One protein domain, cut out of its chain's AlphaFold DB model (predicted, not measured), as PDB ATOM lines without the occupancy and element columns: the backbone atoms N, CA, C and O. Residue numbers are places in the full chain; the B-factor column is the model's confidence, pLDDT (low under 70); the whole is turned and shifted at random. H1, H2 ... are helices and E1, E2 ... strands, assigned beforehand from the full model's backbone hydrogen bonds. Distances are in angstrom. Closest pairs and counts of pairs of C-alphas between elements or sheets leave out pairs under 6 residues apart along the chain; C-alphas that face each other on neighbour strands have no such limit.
ATOM      1  N   ASN A  10     -30.001  95.042  22.237       52.50
ATOM      2  CA  ASN A  10     -28.966  94.852  23.260       52.50
ATOM      3  C   ASN A  10     -28.390  93.433  23.227       52.50
ATOM      4  O   ASN A  10     -27.223  93.246  23.564       52.50
ATOM      5  N   GLN A  11     -29.201  92.464  22.807       54.91
ATOM      6  CA  GLN A  11     -28.818  91.063  22.688       54.91
ATOM      7  C   GLN A  11     -27.923  90.845  21.456       54.91
ATOM      8  O   GLN A  11     -26.857  90.246  21.584       54.91
ATOM      9  N   ASP A  12     -28.262  91.479  20.328       57.78
ATOM     10  CA  ASP A  12     -27.451  91.472  19.102       57.78
ATOM     11  C   ASP A  12     -26.057  92.096  19.327       57.78
ATOM     12  O   ASP A  12     -25.042  91.561  18.891       57.78
ATOM     13  N   VAL A  13     -25.974  93.196  20.089       60.75
ATOM     14  CA  VAL A  13     -24.689  93.841  20.420       60.75
ATOM     15  C   VAL A  13     -23.860  92.991  21.390       60.75
ATOM     16  O   VAL A  13     -22.632  92.995  21.307       60.75
ATOM     17  N   SER A  14     -24.493  92.259  22.314       61.19
ATOM     18  CA  SER A  14     -23.765  91.339  23.197       61.19
ATOM     19  C   SER A  14     -23.219  90.117  22.458       61.19
ATOM     20  O   SER A  14     -22.080  89.737  22.717       61.19
ATOM     21  N   GLU A  15     -23.974  89.559  21.510       61.31
ATOM     22  CA  GLU A  15     -23.537  88.420  20.693       61.31
ATOM     23  C   GLU A  15     -22.402  88.823  19.735       61.31
ATOM     24  O   GLU A  15     -21.378  88.144  19.681       61.31
ATOM     25  N   GLU A  16     -22.479  89.996  19.092       61.28
ATOM     26  CA  GLU A  16     -21.385  90.511  18.251       61.28
ATOM     27  C   GLU A  16     -20.085  90.769  19.042       61.28
ATOM     28  O   GLU A  16     -18.984  90.532  18.538       61.28
ATOM     29  N   ILE A  17     -20.175  91.239  20.292       64.94
ATOM     30  CA  ILE A  17     -18.999  91.440  21.158       64.94
ATOM     31  C   ILE A  17     -18.382  90.095  21.574       64.94
ATOM     32  O   ILE A  17     -17.151  89.978  21.626       64.94
ATOM     33  N   GLU A  18     -19.206  89.086  21.861       67.69
ATOM     34  CA  GLU A  18     -18.745  87.733  22.191       67.69
ATOM     35  C   GLU A  18     -18.080  87.042  20.989       67.69
ATOM     36  O   GLU A  18     -16.999  86.462  21.144       67.69
ATOM     37  N   ASP A  19     -18.630  87.192  19.783       65.75
ATOM     38  CA  ASP A  19     -18.073  86.619  18.552       65.75
ATOM     39  C   ASP A  19     -16.732  87.258  18.162       65.75
ATOM     40  O   ASP A  19     -15.760  86.554  17.865       65.75
ATOM     41  N   ILE A  20     -16.610  88.587  18.266       67.25
ATOM     42  CA  ILE A  20     -15.332  89.288  18.059       67.25
ATOM     43  C   ILE A  20     -14.285  88.809  19.079       67.25
ATOM     44  O   ILE A  20     -13.108  88.656  18.736       67.25
ATOM     45  N   SER A  21     -14.689  88.539  20.324       76.62
ATOM     46  CA  SER A  21     -13.796  87.997  21.355       76.62
ATOM     47  C   SER A  21     -13.345  86.569  21.020       76.62
ATOM     48  O   SER A  21     -12.157  86.252  21.135       76.62
ATOM     49  N   ALA A  22     -14.251  85.714  20.543       78.94
ATOM     50  CA  ALA A  22     -13.943  84.337  20.164       78.94
ATOM     51  C   ALA A  22     -13.003  84.261  18.944       78.94
ATOM     52  O   ALA A  22     -12.019  83.511  18.953       78.94
ATOM     53  N   GLU A  23     -13.234  85.074  17.911       80.31
ATOM     54  CA  GLU A  23     -12.353  85.159  16.739       80.31
ATOM     55  C   GLU A  23     -10.943  85.637  17.111       80.31
ATOM     56  O   GLU A  23      -9.933  85.096  16.637       80.31
ATOM     57  N   GLN A  24     -10.856  86.623  18.008       80.62
ATOM     58  CA  GLN A  24      -9.587  87.115  18.533       80.62
ATOM     59  C   GLN A  24      -8.836  86.026  19.301       80.62
ATOM     60  O   GLN A  24      -7.631  85.857  19.096       80.62
ATOM     61  N   GLU A  25      -9.519  85.245  20.136       80.56
ATOM     62  CA  GLU A  25      -8.916  84.127  20.859       80.56
ATOM     63  C   GLU A  25      -8.384  83.046  19.917       80.56
ATOM     64  O   GLU A  25      -7.236  82.609  20.069       80.56
ATOM     65  N   VAL A  26      -9.160  82.649  18.906       83.75
ATOM     66  CA  VAL A  26      -8.724  81.679  17.891       83.75
ATOM     67  C   VAL A  26      -7.488  82.196  17.156       83.75
ATOM     68  O   VAL A  26      -6.513  81.458  16.968       83.75
ATOM     69  N   GLN A  27      -7.467  83.481  16.799       82.31
ATOM     70  CA  GLN A  27      -6.328  84.092  16.125       82.31
ATOM     71  C   GLN A  27      -5.092  84.169  17.032       82.31
ATOM     72  O   GLN A  27      -3.971  83.907  16.585       82.31
ATOM     73  N   ILE A  28      -5.265  84.460  18.323       81.44
ATOM     74  CA  ILE A  28      -4.188  84.427  19.318       81.44
ATOM     75  C   ILE A  28      -3.636  83.006  19.457       81.44
ATOM     76  O   ILE A  28      -2.416  82.826  19.440       81.44
ATOM     77  N   GLN A  29      -4.497  81.993  19.546       81.44
ATOM     78  CA  GLN A  29      -4.084  80.592  19.648       81.44
ATOM     79  C   GLN A  29      -3.330  80.131  18.396       81.44
ATOM     80  O   GLN A  29      -2.275  79.494  18.506       81.44
ATOM     81  N   LYS A  30      -3.811  80.511  17.208       82.56
ATOM     82  CA  LYS A  30      -3.147  80.232  15.933       82.56
ATOM     83  C   LYS A  30      -1.772  80.890  15.874       82.56
ATOM     84  O   LYS A  30      -0.777  80.192  15.678       82.56
ATOM     85  N   ASN A  31      -1.687  82.180  16.200       82.81
ATOM     86  CA  ASN A  31      -0.422  82.906  16.297       82.81
ATOM     87  C   ASN A  31       0.532  82.254  17.309       82.81
ATOM     88  O   ASN A  31       1.724  82.129  17.048       82.81
ATOM     89  N   GLN A  32       0.035  81.780  18.454       83.38
ATOM     90  CA  GLN A  32       0.844  81.053  19.438       83.38
ATOM     91  C   GLN A  32       1.295  79.670  18.948       83.38
ATOM     92  O   GLN A  32       2.324  79.170  19.400       83.38
ATOM     93  N   SER A  33       0.528  79.018  18.074       84.19
ATOM     94  CA  SER A  33       0.873  77.715  17.489       84.19
ATOM     95  C   SER A  33       1.951  77.811  16.405       84.19
ATOM     96  O   SER A  33       2.708  76.858  16.186       84.19
ATOM     97  N   ASP A  34       2.039  78.971  15.756       88.19
ATOM     98  CA  ASP A  34       3.009  79.232  14.701       88.19
ATOM     99  C   ASP A  34       4.362  79.679  15.234       88.19
ATOM    100  O   ASP A  34       5.364  79.475  14.551       88.19
ATOM    101  N   LYS A  35       4.425  80.182  16.468       90.50
ATOM    102  CA  LYS A  35       5.679  80.538  17.135       90.50
ATOM    103  C   LYS A  35       6.592  79.333  17.338       90.50
ATOM    104  O   LYS A  35       6.158  78.195  17.525       90.50
ATOM    105  N   GLY A  36       7.896  79.596  17.323       91.62
ATOM    106  CA  GLY A  36       8.922  78.596  17.610       91.62
ATOM    107  C   GLY A  36       9.952  79.121  18.592       91.62
ATOM    108  O   GLY A  36      10.321  80.288  18.528       91.62
ATOM    109  N   VAL A  37      10.442  78.258  19.478       92.12
ATOM    110  CA  VAL A  37      11.463  78.625  20.464       92.12
ATOM    111  C   VAL A  37      12.767  77.887  20.179       92.12
ATOM    112  O   VAL A  37      12.781  76.678  19.934       92.12
ATOM    113  N   CYS A  38      13.872  78.621  20.256       92.25
ATOM    114  CA  CYS A  38      15.223  78.082  20.242       92.25
ATOM    115  C   CYS A  38      15.879  78.267  21.609       92.25
ATOM    116  O   CYS A  38      15.793  79.333  22.216       92.25
ATOM    117  N   TYR A  39      16.558  77.227  22.074       92.44
ATOM    118  CA  TYR A  39      17.378  77.241  23.274       92.44
ATOM    119  C   TYR A  39      18.838  77.518  22.925       92.44
ATOM    120  O   TYR A  39      19.389  76.911  22.002       92.44
ATOM    121  N   LEU A  40      19.451  78.426  23.678       89.50
ATOM    122  CA  LEU A  40      20.862  78.770  23.608       89.50
ATOM    123  C   LEU A  40      21.522  78.355  24.930       89.50
ATOM    124  O   LEU A  40      21.394  79.080  25.921       89.50
ATOM    125  N   PRO A  41      22.222  77.206  24.968       86.69
ATOM    126  CA  PRO A  41      22.852  76.707  26.188       86.69
ATOM    127  C   PRO A  41      24.014  77.579  26.662       86.69
ATOM    128  O   PRO A  41      24.320  77.596  27.850       86.69
ATOM    129  N   ARG A  42      24.685  78.290  25.746       84.25
ATOM    130  CA  ARG A  42      25.818  79.156  26.069       84.25
ATOM    131  C   ARG A  42      25.696  80.484  25.344       84.25
ATOM    132  O   ARG A  42      25.749  80.537  24.117       84.25
ATOM    133  N   ILE A  43      25.609  81.561  26.117       84.62
ATOM    134  CA  ILE A  43      25.675  82.932  25.607       84.62
ATOM    135  C   ILE A  43      27.096  83.481  25.826       84.62
ATOM    136  O   ILE A  43      27.626  83.374  26.937       84.62
ATOM    137  N   PRO A  44      27.738  84.069  24.797       84.06
ATOM    138  CA  PRO A  44      29.036  84.715  24.938       84.06
ATOM    139  C   PRO A  44      29.081  85.731  26.087       84.06
ATOM    140  O   PRO A  44      28.121  86.484  26.298       84.06
ATOM    141  N   PRO A  45      30.201  85.810  26.826       78.81
ATOM    142  CA  PRO A  45      30.345  86.785  27.897       78.81
ATOM    143  C   PRO A  45      30.173  88.201  27.335       78.81
ATOM    144  O   PRO A  45      30.677  88.519  26.265       78.81
ATOM    145  N   PHE A  46      29.467  89.069  28.063       78.62
ATOM    146  CA  PHE A  46      29.155  90.449  27.652       78.62
ATOM    147  C   PHE A  46      28.185  90.599  26.465       78.62
ATOM    148  O   PHE A  46      27.992  91.721  25.978       78.62
ATOM    149  N   MET A  47      27.547  89.520  26.001       79.06
ATOM    150  CA  MET A  47      26.469  89.609  25.019       79.06
ATOM    151  C   MET A  47      25.145  89.980  25.699       79.06
ATOM    152  O   MET A  47      24.626  89.255  26.541       79.06
ATOM    153  N   ASN A  48      24.581  91.125  25.306       84.19
ATOM    154  CA  ASN A  48      23.270  91.574  25.776       84.19
ATOM    155  C   ASN A  48      22.139  90.921  24.955       84.19
ATOM    156  O   ASN A  48      22.305  90.783  23.740       84.19
ATOM    157  N   PRO A  49      20.951  90.659  25.536       82.50
ATOM    158  CA  PRO A  49      19.795  90.121  24.807       82.50
ATOM    159  C   PRO A  49      19.390  90.979  23.599       82.50
ATOM    160  O   PRO A  49      19.043  90.464  22.544       82.50
ATOM    161  N   ASN A  50      19.537  92.304  23.703       83.25
ATOM    162  CA  ASN A  50      19.302  93.219  22.582       83.25
ATOM    163  C   ASN A  50      20.298  93.022  21.429       83.25
ATOM    164  O   ASN A  50      19.936  93.201  20.269       83.25
ATOM    165  N   ASN A  51      21.551  92.671  21.730       83.19
ATOM    166  CA  ASN A  51      22.539  92.349  20.702       83.19
ATOM    167  C   ASN A  51      22.246  90.977  20.092       83.19
ATOM    168  O   ASN A  51      22.318  90.844  18.878       83.19
ATOM    169  N   LEU A  52      21.853  89.999  20.914       84.62
ATOM    170  CA  LEU A  52      21.426  88.676  20.458       84.62
ATOM    171  C   LEU A  52      20.243  88.781  19.487       84.62
ATOM    172  O   LEU A  52      20.303  88.248  18.385       84.62
ATOM    173  N   ARG A  53      19.214  89.562  19.840       86.00
ATOM    174  CA  ARG A  53      18.078  89.842  18.953       86.00
ATOM    175  C   ARG A  53      18.539  90.453  17.632       86.00
ATOM    176  O   ARG A  53      18.129  89.982  16.580       86.00
ATOM    177  N   LYS A  54      19.413  91.463  17.665       83.50
ATOM    178  CA  LYS A  54      19.948  92.090  16.442       83.50
ATOM    179  C   LYS A  54      20.702  91.103  15.554       83.50
ATOM    180  O   LYS A  54      20.540  91.163  14.345       83.50
ATOM    181  N   LEU A  55      21.500  90.214  16.143       83.50
ATOM    182  CA  LEU A  55      22.246  89.196  15.401       83.50
ATOM    183  C   LEU A  55      21.326  88.154  14.750       83.50
ATOM    184  O   LEU A  55      21.661  87.653  13.687       83.50
ATOM    185  N   LEU A  56      20.184  87.846  15.374       80.12
ATOM    186  CA  LEU A  56      19.251  86.816  14.905       80.12
ATOM    187  C   LEU A  56      18.106  87.339  14.019       80.12
ATOM    188  O   LEU A  56      17.468  86.528  13.360       80.12
ATOM    189  N   THR A  57      17.800  88.644  14.033       74.06
ATOM    190  CA  THR A  57      16.631  89.193  13.312       74.06
ATOM    191  C   THR A  57      16.948  89.521  11.854       74.06
ATOM    192  O   THR A  57      16.178  89.131  10.994       74.06
ATOM    193  N   ASP A  58      18.039  90.239  11.570       53.69
ATOM    194  CA  ASP A  58      18.570  90.433  10.214       53.69
ATOM    195  C   ASP A  58      19.836  91.303  10.273       53.69
ATOM    196  O   ASP A  58      19.980  92.156  11.156       53.69
ATOM    197  N   HIS A  59      20.756  91.117   9.327       40.84
ATOM    198  CA  HIS A  59      22.046  91.810   9.245       40.84
ATOM    199  C   HIS A  59      21.899  93.335   9.054       40.84
ATOM    200  O   HIS A  59      22.060  93.852   7.952       40.84
ATOM    201  N   VAL A  60      21.686  94.103  10.130       27.47
ATOM    202  CA  VAL A  60      21.685  95.576  10.076       27.47
ATOM    203  C   VAL A  60      22.604  96.172  11.143       27.47
ATOM    204  O   VAL A  60      22.360  96.124  12.350       27.47
ATOM    205  N   LYS A  74      26.269  88.824  33.244       69.00
ATOM    206  CA  LYS A  74      26.630  87.691  32.396       69.00
ATOM    207  C   LYS A  74      25.421  86.765  32.279       69.00
ATOM    208  O   LYS A  74      24.990  86.195  33.274       69.00
ATOM    209  N   TYR A  75      24.900  86.617  31.069       78.38
ATOM    210  CA  TYR A  75      23.878  85.619  30.771       78.38
ATOM    211  C   TYR A  75      24.570  84.282  30.504       78.38
ATOM    212  O   TYR A  75      25.572  84.242  29.790       78.38
ATOM    213  N   VAL A  76      24.084  83.210  31.129       75.75
ATOM    214  CA  VAL A  76      24.653  81.860  30.979       75.75
ATOM    215  C   VAL A  76      23.906  81.110  29.885       75.75
ATOM    216  O   VAL A  76      24.518  80.633  28.935       75.75
ATOM    217  N   GLU A  77      22.582  81.117  29.982       83.25
ATOM    218  CA  GLU A  77      21.657  80.470  29.061       83.25
ATOM    219  C   GLU A  77      20.565  81.446  28.612       83.25
ATOM    220  O   GLU A  77      20.352  82.496  29.231       83.25
ATOM    221  N   GLY A  78      19.868  81.106  27.528       87.25
ATOM    222  CA  GLY A  78      18.715  81.876  27.086       87.25
ATOM    223  C   GLY A  78      17.804  81.134  26.123       87.25
ATOM    224  O   GLY A  78      18.162  80.121  25.523       87.25
ATOM    225  N   TRP A  79      16.611  81.692  25.958       91.12
ATOM    226  CA  TRP A  79      15.596  81.219  25.026       91.12
ATOM    227  C   TRP A  79      15.231  82.363  24.084       91.12
ATOM    228  O   TRP A  79      15.085  83.507  24.516       91.12
ATOM    229  N   VAL A  80      15.098  82.058  22.796       90.19
ATOM    230  CA  VAL A  80      14.699  83.018  21.762       90.19
ATOM    231  C   VAL A  80      13.415  82.519  21.124       90.19
ATOM    232  O   VAL A  80      13.372  81.410  20.595       90.19
ATOM    233  N   GLU A  81      12.369  83.339  21.187       90.44
ATOM    234  CA  GLU A  81      11.099  83.091  20.511       90.44
ATOM    235  C   GLU A  81      11.106  83.767  19.132       90.44
ATOM    236  O   GLU A  81      11.404  84.955  19.006       90.44
ATOM    237  N   PHE A  82      10.770  82.996  18.103       90.38
ATOM    238  CA  PHE A  82      10.564  83.442  16.731       90.38
ATOM    239  C   PHE A  82       9.070  83.491  16.425       90.38
ATOM    240  O   PHE A  82       8.297  82.662  16.915       90.38
ATOM    241  N   ALA A  83       8.681  84.421  15.553       90.62
ATOM    242  CA  ALA A  83       7.299  84.561  15.105       90.62
ATOM    243  C   ALA A  83       6.809  83.306  14.366       90.62
ATOM    244  O   ALA A  83       5.677  82.881  14.579       90.62
ATOM    245  N   LYS A  84       7.675  82.687  13.549       91.62
ATOM    246  CA  LYS A  84       7.378  81.445  12.826       91.62
ATOM    247  C   LYS A  84       8.332  80.321  13.223       91.62
ATOM    248  O   LYS A  84       9.553  80.465  13.217       91.62
ATOM    249  N   LYS A  85       7.792  79.126  13.457       92.94
ATOM    250  CA  LYS A  85       8.550  77.903  13.772       92.94
ATOM    251  C   LYS A  85       9.468  77.461  12.636       92.94
ATOM    252  O   LYS A  85      10.457  76.782  12.886       92.94
ATOM    253  N   GLN A  86       9.147  77.837  11.398       91.69
ATOM    254  CA  GLN A  86      10.009  77.601  10.239       91.69
ATOM    255  C   GLN A  86      11.299  78.427  10.325       91.69
ATOM    256  O   GLN A  86      12.375  77.871  10.134       91.69
ATOM    257  N   GLU A  87      11.203  79.705  10.701       91.06
ATOM    258  CA  GLU A  87      12.363  80.580  10.911       91.06
ATOM    259  C   GLU A  87      13.229  80.070  12.065       91.06
ATOM    260  O   GLU A  87      14.446  79.994  11.932       91.06
ATOM    261  N   ALA A  88      12.606  79.620  13.160       92.12
ATOM    262  CA  ALA A  88      13.320  79.009  14.280       92.12
ATOM    263  C   ALA A  88      14.133  77.774  13.845       92.12
ATOM    264  O   ALA A  88      15.304  77.637  14.202       92.12
ATOM    265  N   LYS A  89      13.528  76.883  13.044       94.12
ATOM    266  CA  LYS A  89      14.201  75.695  12.496       94.12
ATOM    267  C   LYS A  89      15.348  76.071  11.564       94.12
ATOM    268  O   LYS A  89      16.438  75.531  11.713       94.12
ATOM    269  N   LEU A  90      15.103  76.989  10.629       93.12
ATOM    270  CA  LEU A  90      16.109  77.442   9.671       93.12
ATOM    271  C   LEU A  90      17.292  78.096  10.390       93.12
ATOM    272  O   LEU A  90      18.435  77.763  10.110       93.12
ATOM    273  N   CYS A  91      17.017  78.963  11.363       91.00
ATOM    274  CA  CYS A  91      18.021  79.625  12.187       91.00
ATOM    275  C   CYS A  91      18.869  78.616  12.971       91.00
ATOM    276  O   CYS A  91      20.096  78.683  12.936       91.00
ATOM    277  N   ALA A  92      18.233  77.637  13.624       93.56
ATOM    278  CA  ALA A  92      18.953  76.587  14.335       93.56
ATOM    279  C   ALA A  92      19.821  75.740  13.392       93.56
ATOM    280  O   ALA A  92      20.943  75.412  13.748       93.56
ATOM    281  N   LEU A  93      19.342  75.411  12.189       93.31
ATOM    282  CA  LEU A  93      20.123  74.650  11.207       93.31
ATOM    283  C   LEU A  93      21.280  75.463  10.615       93.31
ATOM    284  O   LEU A  93      22.366  74.924  10.434       93.31
ATOM    285  N   ALA A  94      21.053  76.741  10.313       91.25
ATOM    286  CA  ALA A  94      22.021  77.587   9.628       91.25
ATOM    287  C   ALA A  94      23.117  78.118  10.558       91.25
ATOM    288  O   ALA A  94      24.274  78.188  10.157       91.25
ATOM    289  N   LEU A  95      22.762  78.521  11.781       90.56
ATOM    290  CA  LEU A  95      23.703  79.168  12.694       90.56
ATOM    291  C   LEU A  95      24.391  78.184  13.632       90.56
ATOM    292  O   LEU A  95      25.512  78.459  14.050       90.56
ATOM    293  N   ASN A  96      23.779  77.055  13.988       93.50
ATOM    294  CA  ASN A  96      24.400  76.143  14.943       93.50
ATOM    295  C   ASN A  96      25.751  75.617  14.425       93.50
ATOM    296  O   ASN A  96      25.844  75.102  13.316       93.50
ATOM    297  N   GLY A  97      26.799  75.744  15.241       90.94
ATOM    298  CA  GLY A  97      28.167  75.363  14.876       90.94
ATOM    299  C   GLY A  97      28.922  76.397  14.032       90.94
ATOM    300  O   GLY A  97      30.079  76.168  13.692       90.94
ATOM    301  N   THR A  98      28.313  77.542  13.712       91.19
ATOM    302  CA  THR A  98      28.978  78.632  12.977       91.19
ATOM    303  C   THR A  98      29.581  79.669  13.924       91.19
ATOM    304  O   THR A  98      29.190  79.779  15.086       91.19
ATOM    305  N   GLN A  99      30.551  80.447  13.447       90.75
ATOM    306  CA  GLN A  99      31.135  81.545  14.223       90.75
ATOM    307  C   GLN A  99      30.161  82.728  14.309       90.75
ATOM    308  O   GLN A  99      29.481  83.064  13.341       90.75
ATOM    309  N   ILE A 100      30.107  83.384  15.471       85.50
ATOM    310  CA  ILE A 100      29.147  84.469  15.735       85.50
ATOM    311  C   ILE A 100      29.495  85.747  14.965       85.50
ATOM    312  O   ILE A 100      28.618  86.534  14.601       85.50
ATOM    313  N   GLY A 101      30.787  85.986  14.747       75.06
ATOM    314  CA  GLY A 101      31.296  87.200  14.126       75.06
ATOM    315  C   GLY A 101      31.828  86.983  12.712       75.06
ATOM    316  O   GLY A 101      32.386  85.947  12.384       75.06
ATOM    317  N   GLY A 102      31.768  88.038  11.900       80.25
ATOM    318  CA  GLY A 102      32.706  88.219  10.784       80.25
ATOM    319  C   GLY A 102      34.061  88.738  11.287       80.25
ATOM    320  O   GLY A 102      34.337  88.685  12.477       80.25
ATOM    321  N   LYS A 103      34.870  89.366  10.429       79.88
ATOM    322  CA  LYS A 103      36.222  89.914  10.718       79.88
ATOM    323  C   LYS A 103      36.536  90.250  12.201       79.88
ATOM    324  O   LYS A 103      35.969  91.190  12.767       79.88
ATOM    325  N   LYS A 104      37.547  89.567  12.761       82.69
ATOM    326  CA  LYS A 104      38.024  89.646  14.161       82.69
ATOM    327  C   LYS A 104      38.180  91.059  14.735       82.69
ATOM    328  O   LYS A 104      37.827  91.304  15.880       82.69
ATOM    329  N   ARG A 105      38.654  92.023  13.936       82.75
ATOM    330  CA  ARG A 105      38.878  93.412  14.386       82.75
ATOM    331  C   ARG A 105      37.594  94.130  14.832       82.75
ATOM    332  O   ARG A 105      37.664  95.064  15.624       82.75
ATOM    333  N   HIS A 106      36.435  93.738  14.303       79.12
ATOM    334  CA  HIS A 106      35.176  94.463  14.510       79.12
ATOM    335  C   HIS A 106      34.181  93.735  15.416       79.12
ATOM    336  O   HIS A 106      33.243  94.370  15.896       79.12
ATOM    337  N   ASN A 107      34.381  92.439  15.665       81.75
ATOM    338  CA  ASN A 107      33.457  91.617  16.437       81.75
ATOM    339  C   ASN A 107      34.134  91.095  17.701       81.75
ATOM    340  O   ASN A 107      35.094  90.338  17.631       81.75
ATOM    341  N   LEU A 108      33.583  91.476  18.855       83.31
ATOM    342  CA  LEU A 108      34.064  91.020  20.161       83.31
ATOM    343  C   LEU A 108      33.874  89.507  20.357       83.31
ATOM    344  O   LEU A 108      34.638  88.885  21.080       83.31
ATOM    345  N   PHE A 109      32.872  88.930  19.693       86.25
ATOM    346  CA  PHE A 109      32.478  87.524  19.816       86.25
ATOM    347  C   PHE A 109      33.013  86.667  18.659       86.25
ATOM    348  O   PHE A 109      32.394  85.680  18.291       86.25
ATOM    349  N   TYR A 110      34.110  87.083  18.015       86.06
ATOM    350  CA  TYR A 110      34.641  86.403  16.828       86.06
ATOM    351  C   TYR A 110      35.063  84.957  17.104       86.06
ATOM    352  O   TYR A 110      34.751  84.071  16.317       86.06
ATOM    353  N   ASP A 111      35.749  84.730  18.225       87.00
ATOM    354  CA  ASP A 111      36.253  83.404  18.589       87.00
ATOM    355  C   ASP A 111      35.142  82.505  19.195       87.00
ATOM    356  O   ASP A 111      35.363  81.318  19.424       87.00
ATOM    357  N   ASP A 112      33.937  83.041  19.448       88.50
ATOM    358  CA  ASP A 112      32.798  82.271  19.958       88.50
ATOM    359  C   ASP A 112      31.961  81.660  18.819       88.50
ATOM    360  O   ASP A 112      31.723  82.271  17.772       88.50
ATOM    361  N   MET A 113      31.452  80.451  19.067       90.81
ATOM    362  CA  MET A 113      30.565  79.721  18.160       90.81
ATOM    363  C   MET A 113      29.112  79.765  18.639       90.81
ATOM    364  O   MET A 113      28.828  79.693  19.839       90.81
ATOM    365  N   TRP A 114      28.184  79.841  17.691       90.75
ATOM    366  CA  TRP A 114      26.760  79.674  17.932       90.75
ATOM    367  C   TRP A 114      26.466  78.242  18.373       90.75
ATOM    368  O   TRP A 114      26.798  77.274  17.691       90.75
ATOM    369  N   THR A 115      25.773  78.120  19.501       91.75
ATOM    370  CA  THR A 115      25.158  76.869  19.946       91.75
ATOM    371  C   THR A 115      23.667  77.134  20.085       91.75
ATOM    372  O   THR A 115      23.246  77.900  20.950       91.75
ATOM    373  N   ILE A 116      22.867  76.593  19.168       92.25
ATOM    374  CA  ILE A 116      21.427  76.868  19.100       92.25
ATOM    375  C   ILE A 116      20.694  75.558  18.846       92.25
ATOM    376  O   ILE A 116      21.010  74.824  17.913       92.25
ATOM    377  N   LYS A 117      19.677  75.277  19.661       94.44
ATOM    378  CA  LYS A 117      18.819  74.102  19.514       94.44
ATOM    379  C   LYS A 117      17.368  74.525  19.358       94.44
ATOM    380  O   LYS A 117      16.797  75.120  20.267       94.44
ATOM    381  N   TYR A 118      16.747  74.171  18.239       94.94
ATOM    382  CA  TYR A 118      15.299  74.299  18.096       94.94
ATOM    383  C   TYR A 118      14.585  73.312  19.029       94.94
ATOM    384  O   TYR A 118      14.943  72.132  19.084       94.94
ATOM    385  N   LEU A 119      13.571  73.788  19.753       94.12
ATOM    386  CA  LEU A 119      12.767  72.967  20.649       94.12
ATOM    387  C   LEU A 119      11.399  72.671  20.006       94.12
ATOM    388  O   LEU A 119      10.535  73.551  19.954       94.12
ATOM    389  N   PRO A 120      11.165  71.445  19.499       92.19
ATOM    390  CA  PRO A 120       9.877  71.089  18.919       92.19
ATOM    391  C   PRO A 120       8.793  71.050  20.000       92.19
ATOM    392  O   PRO A 120       9.029  70.565  21.104       92.19
ATOM    393  N   LYS A 121       7.589  71.525  19.657       90.19
ATOM    394  CA  LYS A 121       6.405  71.548  20.543       90.19
ATOM    395  C   LYS A 121       6.589  72.340  21.851       90.19
ATOM    396  O   LYS A 121       5.765  72.218  22.748       90.19
ATOM    397  N   PHE A 122       7.636  73.154  21.960       90.88
ATOM    398  CA  PHE A 122       7.916  73.964  23.140       90.88
ATOM    399  C   PHE A 122       7.580  75.434  22.872       90.88
ATOM    400  O   PHE A 122       8.019  75.990  21.861       90.88
ATOM    401  N   LYS A 123       6.828  76.066  23.779       90.50
ATOM    402  CA  LYS A 123       6.467  77.489  23.709       90.50
ATOM    403  C   LYS A 123       7.034  78.249  24.904       90.50
ATOM    404  O   LYS A 123       7.267  77.674  25.964       90.50
TER     405      LYS A 123
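Overview. This is residues 10 to 60 and 74 to 123 of the 234 residues of an uncharacterized protein of Stylonychia lemnae (UniProt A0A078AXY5). A long helical arm sticks out from a small body: residues 10 to 30 of helix H1 stand free, and the body is a sheet of three short strands with helix H3 packed along it over E1 and E3, and helix H2 near the edge strand E2. At the end of the body away from the arm, the long link of residues 96 to 116 reaches out as a loop. The printed part has 101 residues with three named helices and three named strands, in the order H1, E1, H2, E2, H3, E3; the sheet runs E2, E1, E3, antiparallel, and the class is mixed, helices and strands. The whole is only just extended, close to loose, with a radius of gyration of the C-alphas of 19.1 A, and it spans 68 by 24 by 23 A, the arm making much of the length.

Arrangement. H1, residues 10 to 34, is not on the sheet. A tight link joins it to E1, residues 36 to 40, the inner strand. H2, residues 49 to 57, is near E2, residues 78 to 82, with 10 pairs of C-alphas within 10 A. E2 and E1 are antiparallel at 155 degrees, with N 40 and O 78 2.8 A apart, within hydrogen-bond range. H3, residues 85 to 95, is over E1 and E3, residues 117 to 119, at a height over the sheet of 7.9 A, and runs along the strands, at 8 degrees to E1 on the local plane. The closest C-alphas of H3 and E1 are those of Lys 85 and Gly 36, 3.9 A apart. E1 and E3 are antiparallel at 141 degrees, with N 39 and O 117 2.8 A apart. E2, H3 and E3 form a split strand-helix-strand unit, two strands running the same way with E1 between them, and its crossover is right-handed. H2 and H3 are on one face of the sheet, two layers in all; they are close but not clearly touching and about perpendicular, at 84 degrees, with the C-alphas of Leu 56 and Cys 91 closest, 7.8 A apart. In H1, H2 and H3 every O i to N i+4 pair is within hydrogen-bond range.

Along the chain. H1 begins at C-alpha 10, (-28.966, 94.852, 23.260), and is 36.6 A long. E1 is 13.4 A, H2 12.0 A, E2 13.3 A and H3 15.2 A long. E3, 6.3 A, ends at C-alpha 119, (12.767, 72.967, 20.649).

Size, cuts and confidence. The C-alphas of Asn 10 and Arg 105, the two farthest apart, are 68.4 A from each other. Without residues 10 to 30 the body spans 41 by 24 by 21 A. Residues 61 to 73 are not printed, and C-alphas 60 and 74 are 24.2 A apart across the cut. The link from H3 to E3 is long. Mean pLDDT of the printed part is 82.2; residues 10 to 20, 58 to 60 and 74 are under 70.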